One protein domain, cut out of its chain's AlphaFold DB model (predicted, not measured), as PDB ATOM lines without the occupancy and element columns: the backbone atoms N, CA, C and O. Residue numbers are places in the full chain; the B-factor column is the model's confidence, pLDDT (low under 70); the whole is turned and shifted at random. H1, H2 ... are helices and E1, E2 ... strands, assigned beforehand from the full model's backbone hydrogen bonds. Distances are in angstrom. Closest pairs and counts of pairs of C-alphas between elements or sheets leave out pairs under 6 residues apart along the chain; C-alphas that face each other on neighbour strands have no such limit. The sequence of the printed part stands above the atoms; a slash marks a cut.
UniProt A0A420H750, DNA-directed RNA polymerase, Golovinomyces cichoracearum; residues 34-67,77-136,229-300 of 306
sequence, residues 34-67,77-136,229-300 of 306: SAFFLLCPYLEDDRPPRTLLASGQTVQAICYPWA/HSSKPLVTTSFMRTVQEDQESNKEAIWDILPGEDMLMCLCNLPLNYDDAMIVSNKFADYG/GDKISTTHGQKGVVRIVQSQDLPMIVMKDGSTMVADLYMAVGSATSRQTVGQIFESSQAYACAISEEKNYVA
ATOM      1  N   SER A  34      15.834  18.852 -61.793       68.75
ATOM      2  CA  SER A  34      14.563  19.074 -61.119       68.75
ATOM      3  C   SER A  34      14.839  19.445 -59.659       68.75
ATOM      4  O   SER A  34      15.744  18.873 -59.055       68.75
ATOM      5  N   ALA A  35      14.055  20.359 -59.080       77.00
ATOM      6  CA  ALA A  35      14.168  20.755 -57.671       77.00
ATOM      7  C   ALA A  35      14.290  19.549 -56.712       77.00
ATOM      8  O   ALA A  35      14.943  19.639 -55.684       77.00
ATOM      9  N   PHE A  36      13.736  18.390 -57.087       83.50
ATOM     10  CA  PHE A  36      13.827  17.144 -56.325       83.50
ATOM     11  C   PHE A  36      15.231  16.520 -56.249       83.50
ATOM     12  O   PHE A  36      15.495  15.777 -55.311       83.50
ATOM     13  N   PHE A  37      16.130  16.804 -57.196       84.38
ATOM     14  CA  PHE A  37      17.542  16.400 -57.112       84.38
ATOM     15  C   PHE A  37      18.263  17.164 -56.005       84.38
ATOM     16  O   PHE A  37      19.038  16.580 -55.259       84.38
ATOM     17  N   LEU A  38      17.944  18.452 -55.872       86.00
ATOM     18  CA  LEU A  38      18.539  19.347 -54.885       86.00
ATOM     19  C   LEU A  38      18.061  19.055 -53.455       86.00
ATOM     20  O   LEU A  38      18.488  19.733 -52.532       86.00
ATOM     21  N   LEU A  39      17.166  18.082 -53.256       87.00
ATOM     22  CA  LEU A  39      16.731  17.625 -51.934       87.00
ATOM     23  C   LEU A  39      17.563  16.448 -51.406       87.00
ATOM     24  O   LEU A  39      17.416  16.096 -50.242       87.00
ATOM     25  N   CYS A  40      18.396  15.822 -52.242       91.25
ATOM     26  CA  CYS A  40      19.234  14.698 -51.840       91.25
ATOM     27  C   CYS A  40      20.601  15.222 -51.350       91.25
ATOM     28  O   CYS A  40      21.334  15.811 -52.151       91.25
ATOM     29  N   PRO A  41      20.941  15.062 -50.056       92.31
ATOM     30  CA  PRO A  41      22.244  15.463 -49.533       92.31
ATOM     31  C   PRO A  41      23.355  14.593 -50.124       92.31
ATOM     32  O   PRO A  41      23.113  13.451 -50.492       92.31
ATOM     33  N   TYR A  42      24.580  15.119 -50.219       93.25
ATOM     34  CA  TYR A  42      25.736  14.383 -50.764       93.25
ATOM     35  C   TYR A  42      25.468  13.761 -52.146       93.25
ATOM     36  O   TYR A  42      25.833  12.621 -52.435       93.25
ATOM     37  N   LEU A  43      24.789  14.521 -53.009       88.88
ATOM     38  CA  LEU A  43      24.310  14.053 -54.307       88.88
ATOM     39  C   LEU A  43      25.411  13.474 -55.199       88.88
ATOM     40  O   LEU A  43      25.184  12.523 -55.948       88.88
ATOM     41  N   GLU A  44      26.582  14.104 -55.153       88.44
ATOM     42  CA  GLU A  44      27.731  13.798 -56.006       88.44
ATOM     43  C   GLU A  44      28.411  12.477 -55.622       88.44
ATOM     44  O   GLU A  44      29.089  11.865 -56.450       88.44
ATOM     45  N   ASP A  45      28.180  12.012 -54.392       92.19
ATOM     46  CA  ASP A  45      28.736  10.774 -53.848       92.19
ATOM     47  C   ASP A  45      27.897   9.537 -54.209       92.19
ATOM     48  O   ASP A  45      28.309   8.392 -53.982       92.19
ATOM     49  N   ASP A  46      26.718   9.740 -54.797       92.56
ATOM     50  CA  ASP A  46      25.847   8.669 -55.256       92.56
ATOM     51  C   ASP A  46      26.086   8.326 -56.729       92.56
ATOM     52  O   ASP A  46      26.109   9.173 -57.626       92.56
ATOM     53  N   ARG A  47      26.182   7.025 -57.032       93.06
ATOM     54  CA  ARG A  47      26.309   6.575 -58.421       93.06
ATOM     55  C   ARG A  47      24.959   6.611 -59.159       93.06
ATOM     56  O   ARG A  47      23.962   6.064 -58.672       93.06
ATOM     57  N   PRO A  48      24.909   7.110 -60.409       89.75
ATOM     58  CA  PRO A  48      23.752   6.911 -61.277       89.75
ATOM     59  C   PRO A  48      23.378   5.418 -61.406       89.75
ATOM     60  O   PRO A  48      24.268   4.574 -61.538       89.75
ATOM     61  N   PRO A  49      22.078   5.058 -61.400       91.44
ATOM     62  CA  PRO A  49      20.909   5.931 -61.537       91.44
ATOM     63  C   PRO A  49      20.274   6.375 -60.203       91.44
ATOM     64  O   PRO A  49      19.123   6.806 -60.207       91.44
ATOM     65  N   ARG A  50      20.953   6.233 -59.058       92.19
ATOM     66  CA  ARG A  50      20.327   6.355 -57.724       92.19
ATOM     67  C   ARG A  50      19.665   7.694 -57.488       92.19
ATOM     68  O   ARG A  50      18.486   7.738 -57.157       92.19
ATOM     69  N   THR A  51      20.368   8.755 -57.820       87.38
ATOM     70  CA  THR A  51      19.867  10.116 -57.736       87.38
ATOM     71  C   THR A  51      18.601  10.358 -58.570       87.38
ATOM     72  O   THR A  51      17.659  11.000 -58.114       87.38
ATOM     73  N   LEU A  52      18.530   9.802 -59.784       89.75
ATOM     74  CA  LEU A  52      17.331   9.894 -60.628       89.75
ATOM     75  C   LEU A  52      16.153   9.117 -60.021       89.75
ATOM     76  O   LEU A  52      14.995   9.519 -60.135       89.75
ATOM     77  N   LEU A  53      16.436   7.979 -59.382       92.50
ATOM     78  CA  LEU A  53      15.415   7.221 -58.663       92.50
ATOM     79  C   LEU A  53      14.933   7.985 -57.431       92.50
ATOM     80  O   LEU A  53      13.726   8.022 -57.212       92.50
ATOM     81  N   ALA A  54      15.844   8.609 -56.682       91.75
ATOM     82  CA  ALA A  54      15.526   9.454 -55.540       91.75
ATOM     83  C   ALA A  54      14.573  10.576 -55.944       91.75
ATOM     84  O   ALA A  54      13.475  10.669 -55.405       91.75
ATOM     85  N   SER A  55      14.915  11.346 -56.982       89.19
ATOM     86  CA  SER A  55      14.078  12.456 -57.442       89.19
ATOM     87  C   SER A  55      12.666  12.000 -57.839       89.19
ATOM     88  O   SER A  55      11.685  12.694 -57.584       89.19
ATOM     89  N   GLY A  56      12.544  10.815 -58.449       89.88
ATOM     90  CA  GLY A  56      11.254  10.212 -58.798       89.88
ATOM     91  C   GLY A  56      10.492   9.602 -57.615       89.88
ATOM     92  O   GLY A  56       9.275   9.444 -57.695       89.88
ATOM     93  N   GLN A  57      11.179   9.247 -56.529       91.94
ATOM     94  CA  GLN A  57      10.575   8.751 -55.289       91.94
ATOM     95  C   GLN A  57      10.096   9.909 -54.410       91.94
ATOM     96  O   GLN A  57       9.015   9.813 -53.836       91.94
ATOM     97  N   THR A  58      10.828  11.025 -54.379       88.94
ATOM     98  CA  THR A  58      10.473  12.215 -53.597       88.94
ATOM     99  C   THR A  58       9.094  12.761 -53.963       88.94
ATOM    100  O   THR A  58       8.315  13.090 -53.076       88.94
ATOM    101  N   VAL A  59       8.721  12.762 -55.249       86.25
ATOM    102  CA  VAL A  59       7.382  13.208 -55.690       86.25
ATOM    103  C   VAL A  59       6.238  12.277 -55.269       86.25
ATOM    104  O   VAL A  59       5.071  12.633 -55.412       86.25
ATOM    105  N   GLN A  60       6.555  11.065 -54.811       88.50
ATOM    106  CA  GLN A  60       5.588  10.062 -54.352       88.50
ATOM    107  C   GLN A  60       5.507   9.999 -52.825       88.50
ATOM    108  O   GLN A  60       4.627   9.317 -52.295       88.50
ATOM    109  N   ALA A  61       6.432  10.660 -52.125       89.81
ATOM    110  CA  ALA A  61       6.476  10.660 -50.677       89.81
ATOM    111  C   ALA A  61       5.253  11.397 -50.112       89.81
ATOM    112  O   ALA A  61       4.795  12.401 -50.656       89.81
ATOM    113  N   ILE A  62       4.700  10.866 -49.023       89.25
ATOM    114  CA  ILE A  62       3.513  11.433 -48.386       89.25
ATOM    115  C   ILE A  62       3.931  12.701 -47.636       89.25
ATOM    116  O   ILE A  62       4.704  12.635 -46.683       89.25
ATOM    117  N   CYS A  63       3.406  13.845 -48.064       84.25
ATOM    118  CA  CYS A  63       3.596  15.149 -47.433       84.25
ATOM    119  C   CYS A  63       2.252  15.731 -46.980       84.25
ATOM    120  O   CYS A  63       1.177  15.200 -47.286       84.25
ATOM    121  N   TYR A  64       2.296  16.824 -46.223       76.44
ATOM    122  CA  TYR A  64       1.073  17.554 -45.913       76.44
ATOM    123  C   TYR A  64       0.580  18.285 -47.167       76.44
ATOM    124  O   TYR A  64       1.373  18.972 -47.805       76.44
ATOM    125  N   PRO A  65      -0.710  18.170 -47.531       68.06
ATOM    126  CA  PRO A  65      -1.229  18.836 -48.713       68.06
ATOM    127  C   PRO A  65      -1.175  20.355 -48.602       68.06
ATOM    128  O   PRO A  65      -1.745  20.920 -47.669       68.06
ATOM    129  N   TRP A  66      -0.689  21.002 -49.663       62.38
ATOM    130  CA  TRP A  66      -0.873  22.438 -49.899       62.38
ATOM    131  C   TRP A  66      -2.338  22.913 -49.817       62.38
ATOM    132  O   TRP A  66      -2.616  24.029 -49.379       62.38
ATOM    133  N   ALA A  67      -3.309  22.080 -50.218       61.47
ATOM    134  CA  ALA A  67      -4.726  22.432 -50.159       61.47
ATOM    135  C   ALA A  67      -5.577  21.308 -49.533       61.47
ATOM    136  O   ALA A  67      -5.488  20.158 -49.974       61.47
ATOM    137  N   HIS A  77       2.823  13.000 -38.541       83.25
ATOM    138  CA  HIS A  77       4.051  13.645 -38.096       83.25
ATOM    139  C   HIS A  77       5.051  13.774 -39.252       83.25
ATOM    140  O   HIS A  77       5.032  13.000 -40.202       83.25
ATOM    141  N   SER A  78       5.911  14.784 -39.183       85.75
ATOM    142  CA  SER A  78       7.062  14.955 -40.071       85.75
ATOM    143  C   SER A  78       8.175  15.633 -39.276       85.75
ATOM    144  O   SER A  78       7.888  16.453 -38.393       85.75
ATOM    145  N   SER A  79       9.428  15.287 -39.572       86.94
ATOM    146  CA  SER A  79      10.602  15.947 -39.004       86.94
ATOM    147  C   SER A  79      11.342  16.774 -40.054       86.94
ATOM    148  O   SER A  79      11.272  16.530 -41.259       86.94
ATOM    149  N   LYS A  80      12.063  17.798 -39.584       87.31
ATOM    150  CA  LYS A  80      13.062  18.470 -40.417       87.31
ATOM    151  C   LYS A  80      14.295  17.570 -40.459       87.31
ATOM    152  O   LYS A  80      14.763  17.224 -39.377       87.31
ATOM    153  N   PRO A  81      14.828  17.247 -41.648       90.06
ATOM    154  CA  PRO A  81      15.983  16.372 -41.756       90.06
ATOM    155  C   PRO A  81      17.190  16.964 -41.023       90.06
ATOM    156  O   PRO A  81      17.483  18.157 -41.156       90.06
ATOM    157  N   LEU A  82      17.903  16.113 -40.282       91.56
ATOM    158  CA  LEU A  82      19.115  16.497 -39.543       91.56
ATOM    159  C   LEU A  82      20.266  16.929 -40.462       91.56
ATOM    160  O   LEU A  82      21.089  17.765 -40.086       91.56
ATOM    161  N   VAL A  83      20.315  16.360 -41.665       92.81
ATOM    162  CA  VAL A  83      21.247  16.722 -42.730       92.81
ATOM    163  C   VAL A  83      20.433  17.252 -43.896       92.81
ATOM    164  O   VAL A  83      19.546  16.581 -44.410       92.81
ATOM    165  N   THR A  84      20.721  18.479 -44.301       90.31
ATOM    166  CA  THR A  84      19.937  19.210 -45.289       90.31
ATOM    167  C   THR A  84      20.834  19.701 -46.425       90.31
ATOM    168  O   THR A  84      22.058  19.729 -46.311       90.31
ATOM    169  N   THR A  85      20.246  20.067 -47.556       90.19
ATOM    170  CA  THR A  85      20.948  20.774 -48.638       90.19
ATOM    171  C   THR A  85      20.717  22.275 -48.499       90.19
ATOM    172  O   THR A  85      19.788  22.702 -47.808       90.19
ATOM    173  N   SER A  86      21.508  23.100 -49.188       87.38
ATOM    174  CA  SER A  86      21.247  24.546 -49.226       87.38
ATOM    175  C   SER A  86      19.851  24.864 -49.775       87.38
ATOM    176  O   SER A  86      19.137  25.686 -49.209       87.38
ATOM    177  N   PHE A  87      19.403  24.138 -50.806       85.62
ATOM    178  CA  PHE A  87      18.048  24.290 -51.340       85.62
ATOM    179  C   PHE A  87      16.970  23.907 -50.315       85.62
ATOM    180  O   PHE A  87      16.002  24.641 -50.126       85.62
ATOM    181  N   MET A  88      17.146  22.785 -49.612       85.75
ATOM    182  CA  MET A  88      16.220  22.354 -48.569       85.75
ATOM    183  C   MET A  88      16.186  23.341 -47.392       85.75
ATOM    184  O   MET A  88      15.111  23.619 -46.861       85.75
ATOM    185  N   ARG A  89      17.327  23.935 -47.016       86.19
ATOM    186  CA  ARG A  89      17.390  25.023 -46.028       86.19
ATOM    187  C   ARG A  89      16.551  26.222 -46.479       86.19
ATOM    188  O   ARG A  89      15.731  26.691 -45.699       86.19
ATOM    189  N   THR A  90      16.660  26.654 -47.739       83.88
ATOM    190  CA  THR A  90      15.815  27.737 -48.281       83.88
ATOM    191  C   THR A  90      14.322  27.404 -48.193       83.88
ATOM    192  O   THR A  90      13.528  28.259 -47.811       83.88
ATOM    193  N   VAL A  91      13.927  26.160 -48.491       81.00
ATOM    194  CA  VAL A  91      12.529  25.709 -48.347       81.00
ATOM    195  C   VAL A  91      12.069  25.774 -46.883       81.00
ATOM    196  O   VAL A  91      10.956  26.217 -46.605       81.00
ATOM    197  N   GLN A  92      12.922  25.375 -45.936       81.56
ATOM    198  CA  GLN A  92      12.625  25.441 -44.500       81.56
ATOM    199  C   GLN A  92      12.511  26.886 -43.987       81.56
ATOM    200  O   GLN A  92      11.609  27.189 -43.207       81.56
ATOM    201  N   GLU A  93      13.392  27.784 -44.421       83.31
ATOM    202  CA  GLU A  93      13.379  29.203 -44.039       83.31
ATOM    203  C   GLU A  93      12.151  29.940 -44.600       83.31
ATOM    204  O   GLU A  93      11.507  30.722 -43.890       83.31
ATOM    205  N   ASP A  94      11.766  29.656 -45.848       77.81
ATOM    206  CA  ASP A  94      10.530  30.176 -46.452       77.81
ATOM    207  C   ASP A  94       9.287  29.677 -45.692       77.81
ATOM    208  O   ASP A  94       8.373  30.449 -45.390       77.81
ATOM    209  N   GLN A  95       9.288  28.409 -45.265       75.44
ATOM    210  CA  GLN A  95       8.233  27.852 -44.417       75.44
ATOM    211  C   GLN A  95       8.138  28.565 -43.057       75.44
ATOM    212  O   GLN A  95       7.043  28.874 -42.585       75.44
ATOM    213  N   GLU A  96       9.270  28.812 -42.397       79.06
ATOM    214  CA  GLU A  96       9.304  29.454 -41.078       79.06
ATOM    215  C   GLU A  96       8.890  30.928 -41.122       79.06
ATOM    216  O   GLU A  96       8.214  31.416 -40.207       79.06
ATOM    217  N   SER A  97       9.292  31.631 -42.182       81.00
ATOM    218  CA  SER A  97       8.998  33.049 -42.385       81.00
ATOM    219  C   SER A  97       7.565  33.298 -42.861       81.00
ATOM    220  O   SER A  97       7.001  34.354 -42.564       81.00
ATOM    221  N   ASN A  98       6.932  32.320 -43.512       73.31
ATOM    222  CA  ASN A  98       5.594  32.448 -44.075       73.31
ATOM    223  C   ASN A  98       4.588  31.493 -43.411       73.31
ATOM    224  O   ASN A  98       4.076  30.557 -44.021       73.31
ATOM    225  N   LYS A  99       4.266  31.766 -42.139       65.12
ATOM    226  CA  LYS A  99       3.344  30.944 -41.326       65.12
ATOM    227  C   LYS A  99       1.912  30.862 -41.869       65.12
ATOM    228  O   LYS A  99       1.160  29.986 -41.448       65.12
ATOM    229  N   GLU A 100       1.518  31.796 -42.734       61.16
ATOM    230  CA  GLU A 100       0.194  31.821 -43.368       61.16
ATOM    231  C   GLU A 100       0.149  31.005 -44.663       61.16
ATOM    232  O   GLU A 100      -0.925  30.566 -45.084       61.16
ATOM    233  N   ALA A 101       1.301  30.762 -45.290       56.81
ATOM    234  CA  ALA A 101       1.384  29.866 -46.421       56.81
ATOM    235  C   ALA A 101       1.361  28.415 -45.933       56.81
ATOM    236  O   ALA A 101       2.180  27.971 -45.130       56.81
ATOM    237  N   ILE A 102       0.396  27.661 -46.455       51.72
ATOM    238  CA  ILE A 102       0.272  26.215 -46.265       51.72
ATOM    239  C   ILE A 102       1.338  25.545 -47.144       51.72
ATOM    240  O   ILE A 102       1.014  24.880 -48.116       51.72
ATOM    241  N   TRP A 103       2.622  25.810 -46.910       53.31
ATOM    242  CA  TRP A 103       3.676  25.151 -47.676       53.31
ATOM    243  C   TRP A 103       3.635  23.643 -47.424       53.31
ATOM    244  O   TRP A 103       3.312  23.207 -46.314       53.31
ATOM    245  N   ASP A 104       3.954  22.859 -48.458       54.06
ATOM    246  CA  ASP A 104       4.158  21.418 -48.337       54.06
ATOM    247  C   ASP A 104       5.197  21.183 -47.230       54.06
ATOM    248  O   ASP A 104       6.384  21.468 -47.394       54.06
ATOM    249  N   ILE A 105       4.753  20.713 -46.062       63.03
ATOM    250  CA  ILE A 105       5.677  20.280 -45.014       63.03
ATOM    251  C   ILE A 105       6.459  19.102 -45.594       63.03
ATOM    252  O   ILE A 105       5.868  18.178 -46.165       63.03
ATOM    253  N   LEU A 106       7.782  19.164 -45.441       73.06
ATOM    254  CA  LEU A 106       8.720  18.186 -45.975       73.06
ATOM    255  C   LEU A 106       8.282  16.758 -45.624       73.06
ATOM    256  O   LEU A 106       7.951  16.484 -44.469       73.06
ATOM    257  N   PRO A 107       8.220  15.842 -46.599       82.19
ATOM    258  CA  PRO A 107       7.873  14.464 -46.309       82.19
ATOM    259  C   PRO A 107       9.016  13.784 -45.549       82.19
ATOM    260  O   PRO A 107      10.185  14.005 -45.859       82.19
ATOM    261  N   GLY A 108       8.664  12.889 -44.627       90.31
ATOM    262  CA  GLY A 108       9.620  12.001 -43.970       90.31
ATOM    263  C   GLY A 108       9.799  12.252 -42.475       90.31
ATOM    264  O   GLY A 108       9.304  13.223 -41.907       90.31
ATOM    265  N   GLU A 109      10.498  11.310 -41.855       92.88
ATOM    266  CA  GLU A 109      10.876  11.306 -40.447       92.88
ATOM    267  C   GLU A 109      12.308  10.771 -40.344       92.88
ATOM    268  O   GLU A 109      12.681   9.851 -41.082       92.88
ATOM    269  N   ASP A 110      13.104  11.334 -39.438       92.69
ATOM    270  CA  ASP A 110      14.442  10.831 -39.139       92.69
ATOM    271  C   ASP A 110      14.340   9.490 -38.400       92.69
ATOM    272  O   ASP A 110      13.592   9.344 -37.432       92.69
ATOM    273  N   MET A 111      15.121   8.507 -38.845       94.94
ATOM    274  CA  MET A 111      15.163   7.169 -38.256       94.94
ATOM    275  C   MET A 111      16.586   6.826 -37.832       94.94
ATOM    276  O   MET A 111      17.533   7.035 -38.594       94.94
ATOM    277  N   LEU A 112      16.751   6.195 -36.666       94.44
ATOM    278  CA  LEU A 112      18.018   5.551 -36.342       94.44
ATOM    279  C   LEU A 112      18.194   4.323 -37.242       94.44
ATOM    280  O   LEU A 112      17.485   3.325 -37.097       94.44
ATOM    281  N   MET A 113      19.151   4.386 -38.168       94.88
ATOM    282  CA  MET A 113      19.424   3.312 -39.122       94.88
ATOM    283  C   MET A 113      20.632   2.463 -38.706       94.88
ATOM    284  O   MET A 113      21.701   2.977 -38.388       94.88
ATOM    285  N   CYS A 114      20.490   1.142 -38.800       95.38
ATOM    286  CA  CYS A 114      21.578   0.178 -38.684       95.38
ATOM    287  C   CYS A 114      21.804  -0.547 -40.019       95.38
ATOM    288  O   CYS A 114      20.932  -1.271 -40.512       95.38
ATOM    289  N   LEU A 115      22.998  -0.392 -40.596       95.19
ATOM    290  CA  LEU A 115      23.430  -1.175 -41.755       95.19
ATOM    291  C   LEU A 115      23.969  -2.530 -41.284       95.19
ATOM    292  O   LEU A 115      25.114  -2.641 -40.852       95.19
ATOM    293  N   CYS A 116      23.148  -3.575 -41.369       95.50
ATOM    294  CA  CYS A 116      23.561  -4.943 -41.071       95.50
ATOM    295  C   CYS A 116      22.739  -5.961 -41.870       95.50
ATOM    296  O   CYS A 116      21.567  -5.748 -42.176       95.50
ATOM    297  N   ASN A 117      23.360  -7.084 -42.229       96.81
ATOM    298  CA  ASN A 117      22.674  -8.148 -42.954       96.81
ATOM    299  C   ASN A 117      21.883  -9.017 -41.973       96.81
ATOM    300  O   ASN A 117      22.468  -9.639 -41.086       96.81
ATOM    301  N   LEU A 118      20.568  -9.080 -42.160       96.50
ATOM    302  CA  LEU A 118      19.645  -9.898 -41.382       96.50
ATOM    303  C   LEU A 118      18.813 -10.769 -42.334       96.50
ATOM    304  O   LEU A 118      18.577 -10.373 -43.474       96.50
ATOM    305  N   PRO A 119      18.299 -11.933 -41.898       95.69
ATOM    306  CA  PRO A 119      17.567 -12.843 -42.785       95.69
ATOM    307  C   PRO A 119      16.369 -12.219 -43.521       95.69
ATOM    308  O   PRO A 119      15.963 -12.727 -44.561       95.69
ATOM    309  N   LEU A 120      15.798 -11.129 -42.993       95.19
ATOM    310  CA  LEU A 120      14.580 -10.499 -43.508       95.19
ATOM    311  C   LEU A 120      14.805  -9.162 -44.239       95.19
ATOM    312  O   LEU A 120      13.813  -8.539 -44.607       95.19
ATOM    313  N   ASN A 121      16.052  -8.711 -44.446       96.50
ATOM    314  CA  ASN A 121      16.352  -7.439 -45.131       96.50
ATOM    315  C   ASN A 121      17.157  -7.583 -46.439       96.50
ATOM    316  O   ASN A 121      17.732  -6.613 -46.934       96.50
ATOM    317  N   TYR A 122      17.188  -8.788 -47.015       93.75
ATOM    318  CA  TYR A 122      17.705  -9.014 -48.368       93.75
ATOM    319  C   TYR A 122      16.702  -8.552 -49.439       93.75
ATOM    320  O   TYR A 122      15.516  -8.382 -49.161       93.75
ATOM    321  N   ASP A 123      17.190  -8.339 -50.665       90.56
ATOM    322  CA  ASP A 123      16.384  -7.959 -51.837       90.56
ATOM    323  C   ASP A 123      15.492  -6.722 -51.625       90.56
ATOM    324  O   ASP A 123      14.312  -6.710 -51.972       90.56
ATOM    325  N   ASP A 124      16.071  -5.659 -51.058       88.88
ATOM    326  CA  ASP A 124      15.388  -4.394 -50.746       88.88
ATOM    327  C   ASP A 124      14.270  -4.494 -49.705       88.88
ATOM    328  O   ASP A 124      13.478  -3.564 -49.552       88.88
ATOM    329  N   ALA A 125      14.191  -5.582 -48.944       96.25
ATOM    330  CA  ALA A 125      13.394  -5.562 -47.731       96.25
ATOM    331  C   ALA A 125      14.071  -4.676 -46.670       96.25
ATOM    332  O   ALA A 125      15.291  -4.661 -46.519       96.25
ATOM    333  N   MET A 126      13.262  -3.931 -45.928       97.88
ATOM    334  CA  MET A 126      13.706  -3.076 -44.834       97.88
ATOM    335  C   MET A 126      13.040  -3.549 -43.556       97.88
ATOM    336  O   MET A 126      11.814  -3.647 -43.498       97.88
ATOM    337  N   ILE A 127      13.831  -3.868 -42.536       98.38
ATOM    338  CA  ILE A 127      13.270  -4.268 -41.250       98.38
ATOM    339  C   ILE A 127      13.043  -3.009 -40.421       98.38
ATOM    340  O   ILE A 127      13.974  -2.238 -40.214       98.38
ATOM    341  N   VAL A 128      11.819  -2.820 -39.940       98.12
ATOM    342  CA  VAL A 128      11.455  -1.722 -39.043       98.12
ATOM    343  C   VAL A 128      11.141  -2.298 -37.669       98.12
ATOM    344  O   VAL A 128      10.444  -3.308 -37.548       98.12
ATOM    345  N   SER A 129      11.670  -1.673 -36.625       97.56
ATOM    346  CA  SER A 129      11.372  -2.063 -35.248       97.56
ATOM    347  C   SER A 129       9.902  -1.804 -34.923       97.56
ATOM    348  O   SER A 129       9.378  -0.728 -35.215       97.56
ATOM    349  N   ASN A 130       9.225  -2.757 -34.274       94.88
ATOM    350  CA  ASN A 130       7.844  -2.539 -33.837       94.88
ATOM    351  C   ASN A 130       7.735  -1.334 -32.898       94.88
ATOM    352  O   ASN A 130       6.732  -0.646 -32.953       94.88
ATOM    353  N   LYS A 131       8.773  -1.021 -32.112       93.50
ATOM    354  CA  LYS A 131       8.793   0.171 -31.255       93.50
ATOM    355  C   LYS A 131       8.614   1.474 -32.045       93.50
ATOM    356  O   LYS A 131       7.904   2.352 -31.569       93.50
ATOM    357  N   PHE A 132       9.223   1.593 -33.229       94.19
ATOM    358  CA  PHE A 132       9.064   2.769 -34.094       94.19
ATOM    359  C   PHE A 132       7.629   2.863 -34.627       94.19
ATOM    360  O   PHE A 132       6.984   3.905 -34.516       94.19
ATOM    361  N   ALA A 133       7.090   1.745 -35.122       91.00
ATOM    362  CA  ALA A 133       5.708   1.679 -35.598       91.00
ATOM    363  C   ALA A 133       4.684   1.939 -34.471       91.00
ATOM    364  O   ALA A 133       3.722   2.675 -34.666       91.00
ATOM    365  N   ASP A 134       4.910   1.390 -33.275       85.94
ATOM    366  CA  ASP A 134       4.043   1.539 -32.098       85.94
ATOM    367  C   ASP A 134       4.070   2.968 -31.528       85.94
ATOM    368  O   ASP A 134       3.107   3.388 -30.881       85.94
ATOM    369  N   TYR A 135       5.158   3.713 -31.759       87.06
ATOM    370  CA  TYR A 135       5.272   5.135 -31.426       87.06
ATOM    371  C   TYR A 135       4.559   6.047 -32.441       87.06
ATOM    372  O   TYR A 135       4.352   7.225 -32.164       87.06
ATOM    373  N   GLY A 136       4.143   5.497 -33.582       84.75
ATOM    374  CA  GLY A 136       3.431   6.220 -34.631       84.75
ATOM    375  C   GLY A 136       4.313   6.729 -35.769       84.75
ATOM    376  O   GLY A 136       3.904   7.621 -36.511       84.75
ATOM    377  N   GLY A 229       4.679  -4.718 -45.464       93.31
ATOM    378  CA  GLY A 229       4.272  -4.631 -46.869       93.31
ATOM    379  C   GLY A 229       4.223  -3.203 -47.418       93.31
ATOM    380  O   GLY A 229       4.250  -3.042 -48.641       93.31
ATOM    381  N   ASP A 230       4.215  -2.190 -46.549       94.31
ATOM    382  CA  ASP A 230       4.322  -0.793 -46.966       94.31
ATOM    383  C   ASP A 230       5.708  -0.489 -47.538       94.31
ATOM    384  O   ASP A 230       6.657  -1.264 -47.386       94.31
ATOM    385  N   LYS A 231       5.819   0.633 -48.249       95.81
ATOM    386  CA  LYS A 231       7.064   1.057 -48.890       95.81
ATOM    387  C   LYS A 231       7.577   2.328 -48.247       95.81
ATOM    388  O   LYS A 231       6.841   3.304 -48.160       95.81
ATOM    389  N   ILE A 232       8.855   2.311 -47.902       96.31
ATOM    390  CA  ILE A 232       9.608   3.490 -47.478       96.31
ATOM    391  C   ILE A 232      10.804   3.680 -48.412       96.31
ATOM    392  O   ILE A 232      11.146   2.787 -49.198       96.31
ATOM    393  N   SER A 233      11.411   4.859 -48.365       95.62
ATOM    394  CA  SER A 233      12.573   5.186 -49.180       95.62
ATOM    395  C   SER A 233      13.507   6.127 -48.447       95.62
ATOM    396  O   SER A 233      13.046   6.975 -47.689       95.62
ATOM    397  N   THR A 234      14.801   6.010 -48.730       95.31
ATOM    398  CA  THR A 234      15.777   7.048 -48.390       95.31
ATOM    399  C   THR A 234      15.787   8.144 -49.457       95.31
ATOM    400  O   THR A 234      15.290   7.952 -50.576       95.31
ATOM    401  N   THR A 235      16.410   9.270 -49.123       93.12
ATOM    402  CA  THR A 235      16.766  10.384 -50.021       93.12
ATOM    403  C   THR A 235      17.766   9.980 -51.113       93.12
ATOM    404  O   THR A 235      17.900  10.689 -52.102       93.12
ATOM    405  N   HIS A 236      18.377   8.795 -51.008       95.56
ATOM    406  CA  HIS A 236      19.425   8.270 -51.897       95.56
ATOM    407  C   HIS A 236      18.920   7.225 -52.911       95.56
ATOM    408  O   HIS A 236      19.661   6.389 -53.438       95.56
ATOM    409  N   GLY A 237      17.614   7.206 -53.185       93.88
ATOM    410  CA  GLY A 237      17.052   6.325 -54.209       93.88
ATOM    411  C   GLY A 237      16.903   4.869 -53.754       93.88
ATOM    412  O   GLY A 237      16.718   3.968 -54.591       93.88
ATOM    413  N   GLN A 238      17.020   4.616 -52.447       95.12
ATOM    414  CA  GLN A 238      16.928   3.295 -51.842       95.12
ATOM    415  C   GLN A 238      15.522   3.069 -51.285       95.12
ATOM    416  O   GLN A 238      15.237   3.346 -50.125       95.12
ATOM    417  N   LYS A 239      14.647   2.519 -52.129       95.06
ATOM    418  CA  LYS A 239      13.303   2.085 -51.730       95.06
ATOM    419  C   LYS A 239      13.326   0.671 -51.170       95.06
ATOM    420  O   LYS A 239      14.072  -0.169 -51.676       95.06
ATOM    421  N   GLY A 240      12.447   0.390 -50.216       96.19
ATOM    422  CA  GLY A 240      12.287  -0.956 -49.691       96.19
ATOM    423  C   GLY A 240      10.897  -1.272 -49.166       96.19
ATOM    424  O   GLY A 240      10.123  -0.376 -48.833       96.19
ATOM    425  N   VAL A 241      10.571  -2.566 -49.147       97.25
ATOM    426  CA  VAL A 241       9.319  -3.071 -48.565       97.25
ATOM    427  C   VAL A 241       9.548  -3.363 -47.090       97.25
ATOM    428  O   VAL A 241      10.469  -4.097 -46.732       97.25
ATOM    429  N   VAL A 242       8.688  -2.817 -46.240       97.44
ATOM    430  CA  VAL A 242       8.815  -2.904 -44.790       97.44
ATOM    431  C   VAL A 242       8.450  -4.297 -44.278       97.44
ATOM    432  O   VAL A 242       7.423  -4.879 -44.644       97.44
ATOM    433  N   ARG A 243       9.276  -4.810 -43.366       97.31
ATOM    434  CA  ARG A 243       8.999  -5.940 -42.476       97.31
ATOM    435  C   ARG A 243       9.103  -5.460 -41.035       97.31
ATOM    436  O   ARG A 243      10.184  -5.108 -40.584       97.31
ATOM    437  N   ILE A 244       7.988  -5.455 -40.311       96.19
ATOM    438  CA  ILE A 244       7.986  -5.072 -38.896       96.19
ATOM    439  C   ILE A 244       8.390  -6.282 -38.054       96.19
ATOM    440  O   ILE A 244       7.800  -7.355 -38.193       96.19
ATOM    441  N   VAL A 245       9.387  -6.109 -37.188       96.56
ATOM    442  CA  VAL A 245       9.925  -7.157 -36.305       96.56
ATOM    443  C   VAL A 245       9.884  -6.675 -34.856       96.56
ATOM    444  O   VAL A 245      10.040  -5.485 -34.587       96.56
ATOM    445  N   GLN A 246       9.645  -7.593 -33.917       96.00
ATOM    446  CA  GLN A 246       9.634  -7.268 -32.490       96.00
ATOM    447  C   GLN A 246      11.028  -6.817 -32.036       96.00
ATOM    448  O   GLN A 246      12.017  -7.473 -32.348       96.00
ATOM    449  N   SER A 247      11.119  -5.732 -31.263       94.62
ATOM    450  CA  SER A 247      12.399  -5.150 -30.834       94.62
ATOM    451  C   SER A 247      13.283  -6.131 -30.064       94.62
ATOM    452  O   SER A 247      14.501  -6.026 -30.134       94.62
ATOM    453  N   GLN A 248      12.686  -7.096 -29.361       94.88
ATOM    454  CA  GLN A 248      13.400  -8.152 -28.633       94.88
ATOM    455  C   GLN A 248      14.100  -9.175 -29.545       94.88
ATOM    456  O   GLN A 248      15.033  -9.840 -29.106       94.88
ATOM    457  N   ASP A 249      13.665  -9.280 -30.803       95.94
ATOM    458  CA  ASP A 249      14.232 -10.179 -31.812       95.94
ATOM    459  C   ASP A 249      15.250  -9.453 -32.714       95.94
ATOM    460  O   ASP A 249      15.816 -10.050 -33.634       95.94
ATOM    461  N   LEU A 250      15.477  -8.154 -32.478       97.06
ATOM    462  CA  LEU A 250      16.399  -7.322 -33.247       97.06
ATOM    463  C   LEU A 250      17.761  -7.196 -32.552       97.06
ATOM    464  O   LEU A 250      17.837  -7.209 -31.321       97.06
ATOM    465  N   PRO A 251      18.857  -7.032 -33.317       96.12
ATOM    466  CA  PRO A 251      20.168  -6.785 -32.734       96.12
ATOM    467  C   PRO A 251      20.175  -5.510 -31.887       96.12
ATOM    468  O   PRO A 251      19.824  -4.433 -32.374       96.12
ATOM    469  N   MET A 252      20.637  -5.624 -30.643       94.81
ATOM    470  CA  MET A 252      20.883  -4.466 -29.786       94.81
ATOM    471  C   MET A 252      22.207  -3.799 -30.163       94.81
ATOM    472  O   MET A 252      23.242  -4.455 -30.282       94.81
ATOM    473  N   ILE A 253      22.175  -2.480 -30.304       92.25
ATOM    474  CA  ILE A 253      23.349  -1.626 -30.428       92.25
ATOM    475  C   ILE A 253      23.841  -1.328 -29.014       92.25
ATOM    476  O   ILE A 253      23.085  -0.812 -28.191       92.25
ATOM    477  N   VAL A 254      25.104  -1.655 -28.742       93.06
ATOM    478  CA  VAL A 254      25.779  -1.325 -27.481       93.06
ATOM    479  C   VAL A 254      26.611  -0.068 -27.696       93.06
ATOM    480  O   VAL A 254      27.530  -0.051 -28.516       93.06
ATOM    481  N   MET A 255      26.270   0.989 -26.970       88.12
ATOM    482  CA  MET A 255      26.931   2.288 -27.037       88.12
ATOM    483  C   MET A 255      28.241   2.279 -26.235       88.12
ATOM    484  O   MET A 255      28.493   1.389 -25.420       88.12
ATOM    485  N   LYS A 256      29.095   3.291 -26.441       87.38
ATOM    486  CA  LYS A 256      30.400   3.394 -25.753       87.38
ATOM    487  C   LYS A 256      30.284   3.487 -24.228       87.38
ATOM    488  O   LYS A 256      31.202   3.071 -23.531       87.38
ATOM    489  N   ASP A 257      29.184   4.036 -23.724       90.62
ATOM    490  CA  ASP A 257      28.883   4.165 -22.294       90.62
ATOM    491  C   ASP A 257      28.252   2.894 -21.686       90.62
ATOM    492  O   ASP A 257      27.931   2.870 -20.501       90.62
ATOM    493  N   GLY A 258      28.084   1.833 -22.483       92.81
ATOM    494  CA  GLY A 258      27.455   0.578 -22.075       92.81
ATOM    495  C   GLY A 258      25.926   0.587 -22.137       92.81
ATOM    496  O   GLY A 258      25.313  -0.450 -21.882       92.81
ATOM    497  N   SER A 259      25.300   1.714 -22.495       92.31
ATOM    498  CA  SER A 259      23.861   1.756 -22.753       92.31
ATOM    499  C   SER A 259      23.505   0.965 -24.017       92.31
ATOM    500  O   SER A 259      24.339   0.735 -24.898       92.31
ATOM    501  N   THR A 260      22.255   0.509 -24.100       93.56
ATOM    502  CA  THR A 260      21.773  -0.310 -25.218       93.56
ATOM    503  C   THR A 260      20.560   0.312 -25.884       93.56
ATOM    504  O   THR A 260      19.657   0.796 -25.198       93.56
ATOM    505  N   MET A 261      20.485   0.212 -27.206       92.62
ATOM    506  CA  MET A 261      19.316   0.624 -27.982       92.62
ATOM    507  C   MET A 261      19.053  -0.310 -29.162       92.62
ATOM    508  O   MET A 261      19.897  -1.110 -29.546       92.62
ATOM    509  N   VAL A 262      17.854  -0.213 -29.725       95.81
ATOM    510  CA  VAL A 262      17.439  -0.903 -30.952       95.81
ATOM    511  C   VAL A 262      17.251   0.178 -32.008       95.81
ATOM    512  O   VAL A 262      16.724   1.242 -31.686       95.81
ATOM    513  N   ALA A 263      17.702  -0.076 -33.233       96.50
ATOM    514  CA  ALA A 263      17.525   0.858 -34.338       96.50
ATOM    515  C   ALA A 263      16.055   0.901 -34.781       96.50
ATOM    516  O   ALA A 263      15.323  -0.081 -34.635       96.50
ATOM    517  N   ASP A 264      15.627   2.012 -35.367       97.25
ATOM    518  CA  ASP A 264      14.293   2.112 -35.958       97.25
ATOM    519  C   ASP A 264      14.233   1.340 -37.280       97.25
ATOM    520  O   ASP A 264      13.243   0.664 -37.563       97.25
ATOM    521  N   LEU A 265      15.324   1.390 -38.055       97.38
ATOM    522  CA  LEU A 265      15.459   0.801 -39.384       97.38
ATOM    523  C   LEU A 265      16.719  -0.067 -39.489       97.38
ATOM    524  O   LEU A 265      17.818   0.372 -39.160       97.38
ATOM    525  N   TYR A 266      16.586  -1.273 -40.038       97.62
ATOM    526  CA  TYR A 266      17.706  -2.147 -40.379       97.62
ATOM    527  C   TYR A 266      17.728  -2.432 -41.881       97.62
ATOM    528  O   TYR A 266      16.790  -3.012 -42.443       97.62
ATOM    529  N   MET A 267      18.841  -2.091 -42.522       97.00
ATOM    530  CA  MET A 267      19.065  -2.257 -43.958       97.00
ATOM    531  C   MET A 267      20.278  -3.149 -44.210       97.00
ATOM    532  O   MET A 267      21.287  -3.042 -43.512       97.00
ATOM    533  N   ALA A 268      20.195  -4.032 -45.209       96.62
ATOM    534  CA  ALA A 268      21.330  -4.870 -45.580       96.62
ATOM    535  C   ALA A 268      22.504  -3.994 -46.029       96.62
ATOM    536  O   ALA A 268      22.327  -3.056 -46.797       96.62
ATOM    537  N   VAL A 269      23.732  -4.338 -45.643       95.00
ATOM    538  CA  VAL A 269      24.934  -3.572 -46.034       95.00
ATOM    539  C   VAL A 269      25.060  -3.491 -47.561       95.00
ATOM    540  O   VAL A 269      25.478  -2.474 -48.118       95.00
ATOM    541  N   GLY A 270      24.627  -4.552 -48.251       92.81
ATOM    542  CA  GLY A 270      24.564  -4.611 -49.707       92.81
ATOM    543  C   GLY A 270      23.688  -3.524 -50.338       92.81
ATOM    544  O   GLY A 270      23.954  -3.146 -51.478       92.81
ATOM    545  N   SER A 271      22.693  -2.977 -49.629       92.00
ATOM    546  CA  SER A 271      21.837  -1.910 -50.156       92.00
ATOM    547  C   SER A 271      22.592  -0.600 -50.360       92.00
ATOM    548  O   SER A 271      22.224   0.165 -51.236       92.00
ATOM    549  N   ALA A 272      23.655  -0.342 -49.598       91.62
ATOM    550  CA  ALA A 272      24.493   0.835 -49.814       91.62
ATOM    551  C   ALA A 272      25.673   0.506 -50.739       91.62
ATOM    552  O   ALA A 272      25.916   1.184 -51.736       91.62
ATOM    553  N   THR A 273      26.389  -0.588 -50.458       92.94
ATOM    554  CA  THR A 273      27.667  -0.887 -51.125       92.94
ATOM    555  C   THR A 273      27.511  -1.327 -52.578       92.94
ATOM    556  O   THR A 273      28.221  -0.821 -53.443       92.94
ATOM    557  N   SER A 274      26.561  -2.218 -52.889       92.19
ATOM    558  CA  SER A 274      26.346  -2.686 -54.274       92.19
ATOM    559  C   SER A 274      25.765  -1.599 -55.179       92.19
ATOM    560  O   SER A 274      25.906  -1.643 -56.399       92.19
ATOM    561  N   ARG A 275      25.098  -0.620 -54.563       92.56
ATOM    562  CA  ARG A 275      24.394   0.482 -55.223       92.56
ATOM    563  C   ARG A 275      25.234   1.740 -55.302       92.56
ATOM    564  O   ARG A 275      24.883   2.626 -56.074       92.56
ATOM    565  N   GLN A 276      26.336   1.757 -54.552       94.81
ATOM    566  CA  GLN A 276      27.288   2.851 -54.471       94.81
ATOM    567  C   GLN A 276      26.582   4.166 -54.137       94.81
ATOM    568  O   GLN A 276      26.801   5.179 -54.791       94.81
ATOM    569  N   THR A 277      25.701   4.108 -53.135       94.88
ATOM    570  CA  THR A 277      25.060   5.277 -52.520       94.88
ATOM    571  C   THR A 277      25.902   5.726 -51.330       94.88
ATOM    572  O   THR A 277      25.541   5.490 -50.173       94.88
ATOM    573  N   VAL A 278      27.107   6.233 -51.605       94.75
ATOM    574  CA  VAL A 278      28.053   6.624 -50.547       94.75
ATOM    575  C   VAL A 278      27.529   7.849 -49.801       94.75
ATOM    576  O   VAL A 278      27.714   7.926 -48.585       94.75
ATOM    577  N   GLY A 279      26.772   8.714 -50.484       95.00
ATOM    578  CA  GLY A 279      26.102   9.854 -49.874       95.00
ATOM    579  C   GLY A 279      25.222   9.446 -48.694       95.00
ATOM    580  O   GLY A 279      25.276  10.089 -47.654       95.00
ATOM    581  N   GLN A 280      24.531   8.301 -48.777       95.69
ATOM    582  CA  GLN A 280      23.710   7.787 -47.670       95.69
ATOM    583  C   GLN A 280      24.539   7.475 -46.415       95.69
ATOM    584  O   GLN A 280      24.070   7.633 -45.287       95.69
ATOM    585  N   ILE A 281      25.779   7.006 -46.588       95.06
ATOM    586  CA  ILE A 281      26.685   6.718 -45.469       95.06
ATOM    587  C   ILE A 281      27.151   8.032 -44.832       95.06
ATOM    588  O   ILE A 281      27.184   8.131 -43.603       95.06
ATOM    589  N   PHE A 282      27.472   9.038 -45.650       94.81
ATOM    590  CA  PHE A 282      27.852  10.369 -45.176       94.81
ATOM    591  C   PHE A 282      26.695  11.076 -44.465       94.81
ATOM    592  O   PHE A 282      26.879  11.520 -43.333       94.81
ATOM    593  N   GLU A 283      25.494  11.065 -45.052       95.31
ATOM    594  CA  GLU A 283      24.250  11.560 -44.448       95.31
ATOM    595  C   GLU A 283      24.028  10.922 -43.073       95.31
ATOM    596  O   GLU A 283      23.880  11.626 -42.079       95.31
ATOM    597  N   SER A 284      24.114   9.592 -42.983       93.62
ATOM    598  CA  SER A 284      23.905   8.862 -41.724       93.62
ATOM    599  C   SER A 284      24.948   9.205 -40.658       93.62
ATOM    600  O   SER A 284      24.612   9.393 -39.488       93.62
ATOM    601  N   SER A 285      26.225   9.281 -41.046       92.00
ATOM    602  CA  SER A 285      27.319   9.613 -40.128       92.00
ATOM    603  C   SER A 285      27.182  11.036 -39.591       92.00
ATOM    604  O   SER A 285      27.379  11.272 -38.398       92.00
ATOM    605  N   GLN A 286      26.846  11.981 -40.466       93.62
ATOM    606  CA  GLN A 286      26.700  13.383 -40.106       93.62
ATOM    607  C   GLN A 286      25.435  13.619 -39.274       93.62
ATOM    608  O   GLN A 286      25.501  14.305 -38.258       93.62
ATOM    609  N   ALA A 287      24.313  12.981 -39.624       92.75
ATOM    610  CA  ALA A 287      23.081  13.030 -38.838       92.75
ATOM    611  C   ALA A 287      23.300  12.509 -37.411       92.75
ATOM    612  O   ALA A 287      22.843  13.125 -36.450       92.75
ATOM    613  N   TYR A 288      24.055  11.415 -37.255       89.88
ATOM    614  CA  TYR A 288      24.420  10.889 -35.939       89.88
ATOM    615  C   TYR A 288      25.273  11.878 -35.131       89.88
ATOM    616  O   TYR A 288      25.041  12.050 -33.934       89.88
ATOM    617  N   ALA A 289      26.228  12.559 -35.773       89.62
ATOM    618  CA  ALA A 289      27.017  13.598 -35.118       89.62
ATOM    619  C   ALA A 289      26.132  14.764 -34.644       89.62
ATOM    620  O   ALA A 289      26.220  15.134 -33.475       89.62
ATOM    621  N   CYS A 290      25.232  15.267 -35.499       89.38
ATOM    622  CA  CYS A 290      24.273  16.325 -35.157       89.38
ATOM    623  C   CYS A 290      23.336  15.924 -34.009       89.38
ATOM    624  O   CYS A 290      23.093  16.711 -33.096       89.38
ATOM    625  N   ALA A 291      22.846  14.681 -34.013       86.88
ATOM    626  CA  ALA A 291      21.977  14.170 -32.957       86.88
ATOM    627  C   ALA A 291      22.670  14.126 -31.581       86.88
ATOM    628  O   ALA A 291      22.003  14.269 -30.560       86.88
ATOM    629  N   ILE A 292      23.996  13.938 -31.544       84.88
ATOM    630  CA  ILE A 292      24.786  13.910 -30.303       84.88
ATOM    631  C   ILE A 292      25.246  15.302 -29.874       84.88
ATOM    632  O   ILE A 292      25.308  15.573 -28.678       84.88
ATOM    633  N   SER A 293      25.618  16.164 -30.822       81.88
ATOM    634  CA  SER A 293      26.131  17.505 -30.523       81.88
ATOM    635  C   SER A 293      25.035  18.526 -30.205       81.88
ATOM    636  O   SER A 293      25.359  19.641 -29.808       81.88
ATOM    637  N   GLU A 294      23.759  18.166 -30.389       73.44
ATOM    638  CA  GLU A 294      22.600  19.076 -30.367       73.44
ATOM    639  C   GLU A 294      22.689  20.220 -31.403       73.44
ATOM    640  O   GLU A 294      21.881  21.156 -31.385       73.44
ATOM    641  N   GLU A 295      23.636  20.148 -32.345       71.75
ATOM    642  CA  GLU A 295      23.719  21.078 -33.465       71.75
ATOM    643  C   GLU A 295      22.557  20.826 -34.424       71.75
ATOM    644  O   GLU A 295      22.329  19.712 -34.902       71.75
ATOM    645  N   LYS A 296      21.800  21.885 -34.715       67.19
ATOM    646  CA  LYS A 296      20.635  21.791 -35.592       67.19
ATOM    647  C   LYS A 296      21.059  21.921 -37.052       67.19
ATOM    648  O   LYS A 296      21.630  22.938 -37.429       67.19
ATOM    649  N   ASN A 297      20.657  20.937 -37.857       69.44
ATOM    650  CA  ASN A 297      20.576  20.980 -39.320       69.44
ATOM    651  C   ASN A 297      21.905  21.309 -40.028       69.44
ATOM    652  O   ASN A 297      22.127  22.436 -40.484       69.44
ATOM    653  N   TYR A 298      22.770  20.301 -40.172       82.06
ATOM    654  CA  TYR A 298      23.999  20.417 -40.965       82.06
ATOM    655  C   TYR A 298      23.677  20.546 -42.455       82.06
ATOM    656  O   TYR A 298      22.834  19.806 -42.963       82.06
ATOM    657  N   VAL A 299      24.358  21.449 -43.171       81.69
ATOM    658  CA  VAL A 299      24.234  21.539 -44.633       81.69
ATOM    659  C   VAL A 299      25.339  20.760 -45.320       81.69
ATOM    660  O   VAL A 299      26.513  21.075 -45.187       81.69
ATOM    661  N   ALA A 300      24.931  19.751 -46.089       76.44
ATOM    662  CA  ALA A 300      25.830  18.859 -46.813       76.44
ATOM    663  C   ALA A 300      26.560  19.531 -47.989       76.44
ATOM    664  O   ALA A 300      27.594  19.034 -48.420       76.44
TER     665      ALA A 300
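This is residues 34 to 67, 77 to 136 and 229 to 300 of the 306 residues of the protein "DNA-directed RNA polymerase" of Golovinomyces cichoracearum (UniProt A0A420H750). A small, strongly twisted sheet of five strands makes one end of the domain, and H2 with loops makes the other. The long helix H5 runs past the sheet at its E1 edge, H1 and H3 only graze the sheet, and H4 makes a short corner with H5. The printed part has 166 residues, with five named helices and five named strands in the order H1 H2 E1 E2 H3 E3 E4 E5 H4 H5; the sheet is mixed, in the order E1 E5 E2 E4 E3. The class is mixed, helices and strands, with under half of the residues in named elements. The whole is compact, with a radius of gyration of the C-alphas of 16.1 A and spans of 45 by 34 by 30 A.

After residues 34 to 49, which hold no named element, find C-alpha 50 at (20.327, 6.355, -57.724), where H1 begins; it runs over residues 50 to 58, 12.2 A. Past the first cut comes H2, residues 86 to 97, 16.4 A. Next find E1 at residues 113 to 115, E2 at 125 to 129, 13.1 A long, and H3 at 130 to 134. Past the second cut are E3, residues 231 to 233, and E4, residues 239 to 245, 18.3 A. E5 is residues 265 to 267 and H4 residues 269 to 273. H5, residues 278 to 293, runs 22.9 A to C-alpha 293 at (26.131, 17.505, -30.523).

Start at edge strand E1, parallel to E5, with N 114 and O 265 at 2.8 A. E5 is antiparallel to E2, with N 266 and O 127 at 2.8 A. E2 is parallel to E4, with N 243 and O 126 at 2.8 A. E4 and the other edge strand, E3, form a hairpin, with N 240 and O 232 at 2.9 A. H4 is over none of the strands. H4 and H5 only just touch, with 3 pairs of C-alphas within 8 A, and only at the corner; the closest are those of Ala 272 and Val 278, 6.8 A. H5 is only just not on the sheet, with 4 pairs of C-alphas within 10 A. H2 is not on the sheet and is apart from H5. In all five helices every O i to N i+4 pair is within hydrogen-bond range.

The C-alphas of Ala 67 and Gly 258, the two farthest apart, are 48.0 A apart. Residues 68 to 76 and 137 to 228 are not printed; C-alphas 67 and 77 are 17.3 A apart, 136 and 229 16.4 A. The links H2 to E1 and E4 to E5 are long. The mean pLDDT of the printed part is 88.4; residues 34, 65 to 67, 99 to 105 and 296 to 297 are under 70.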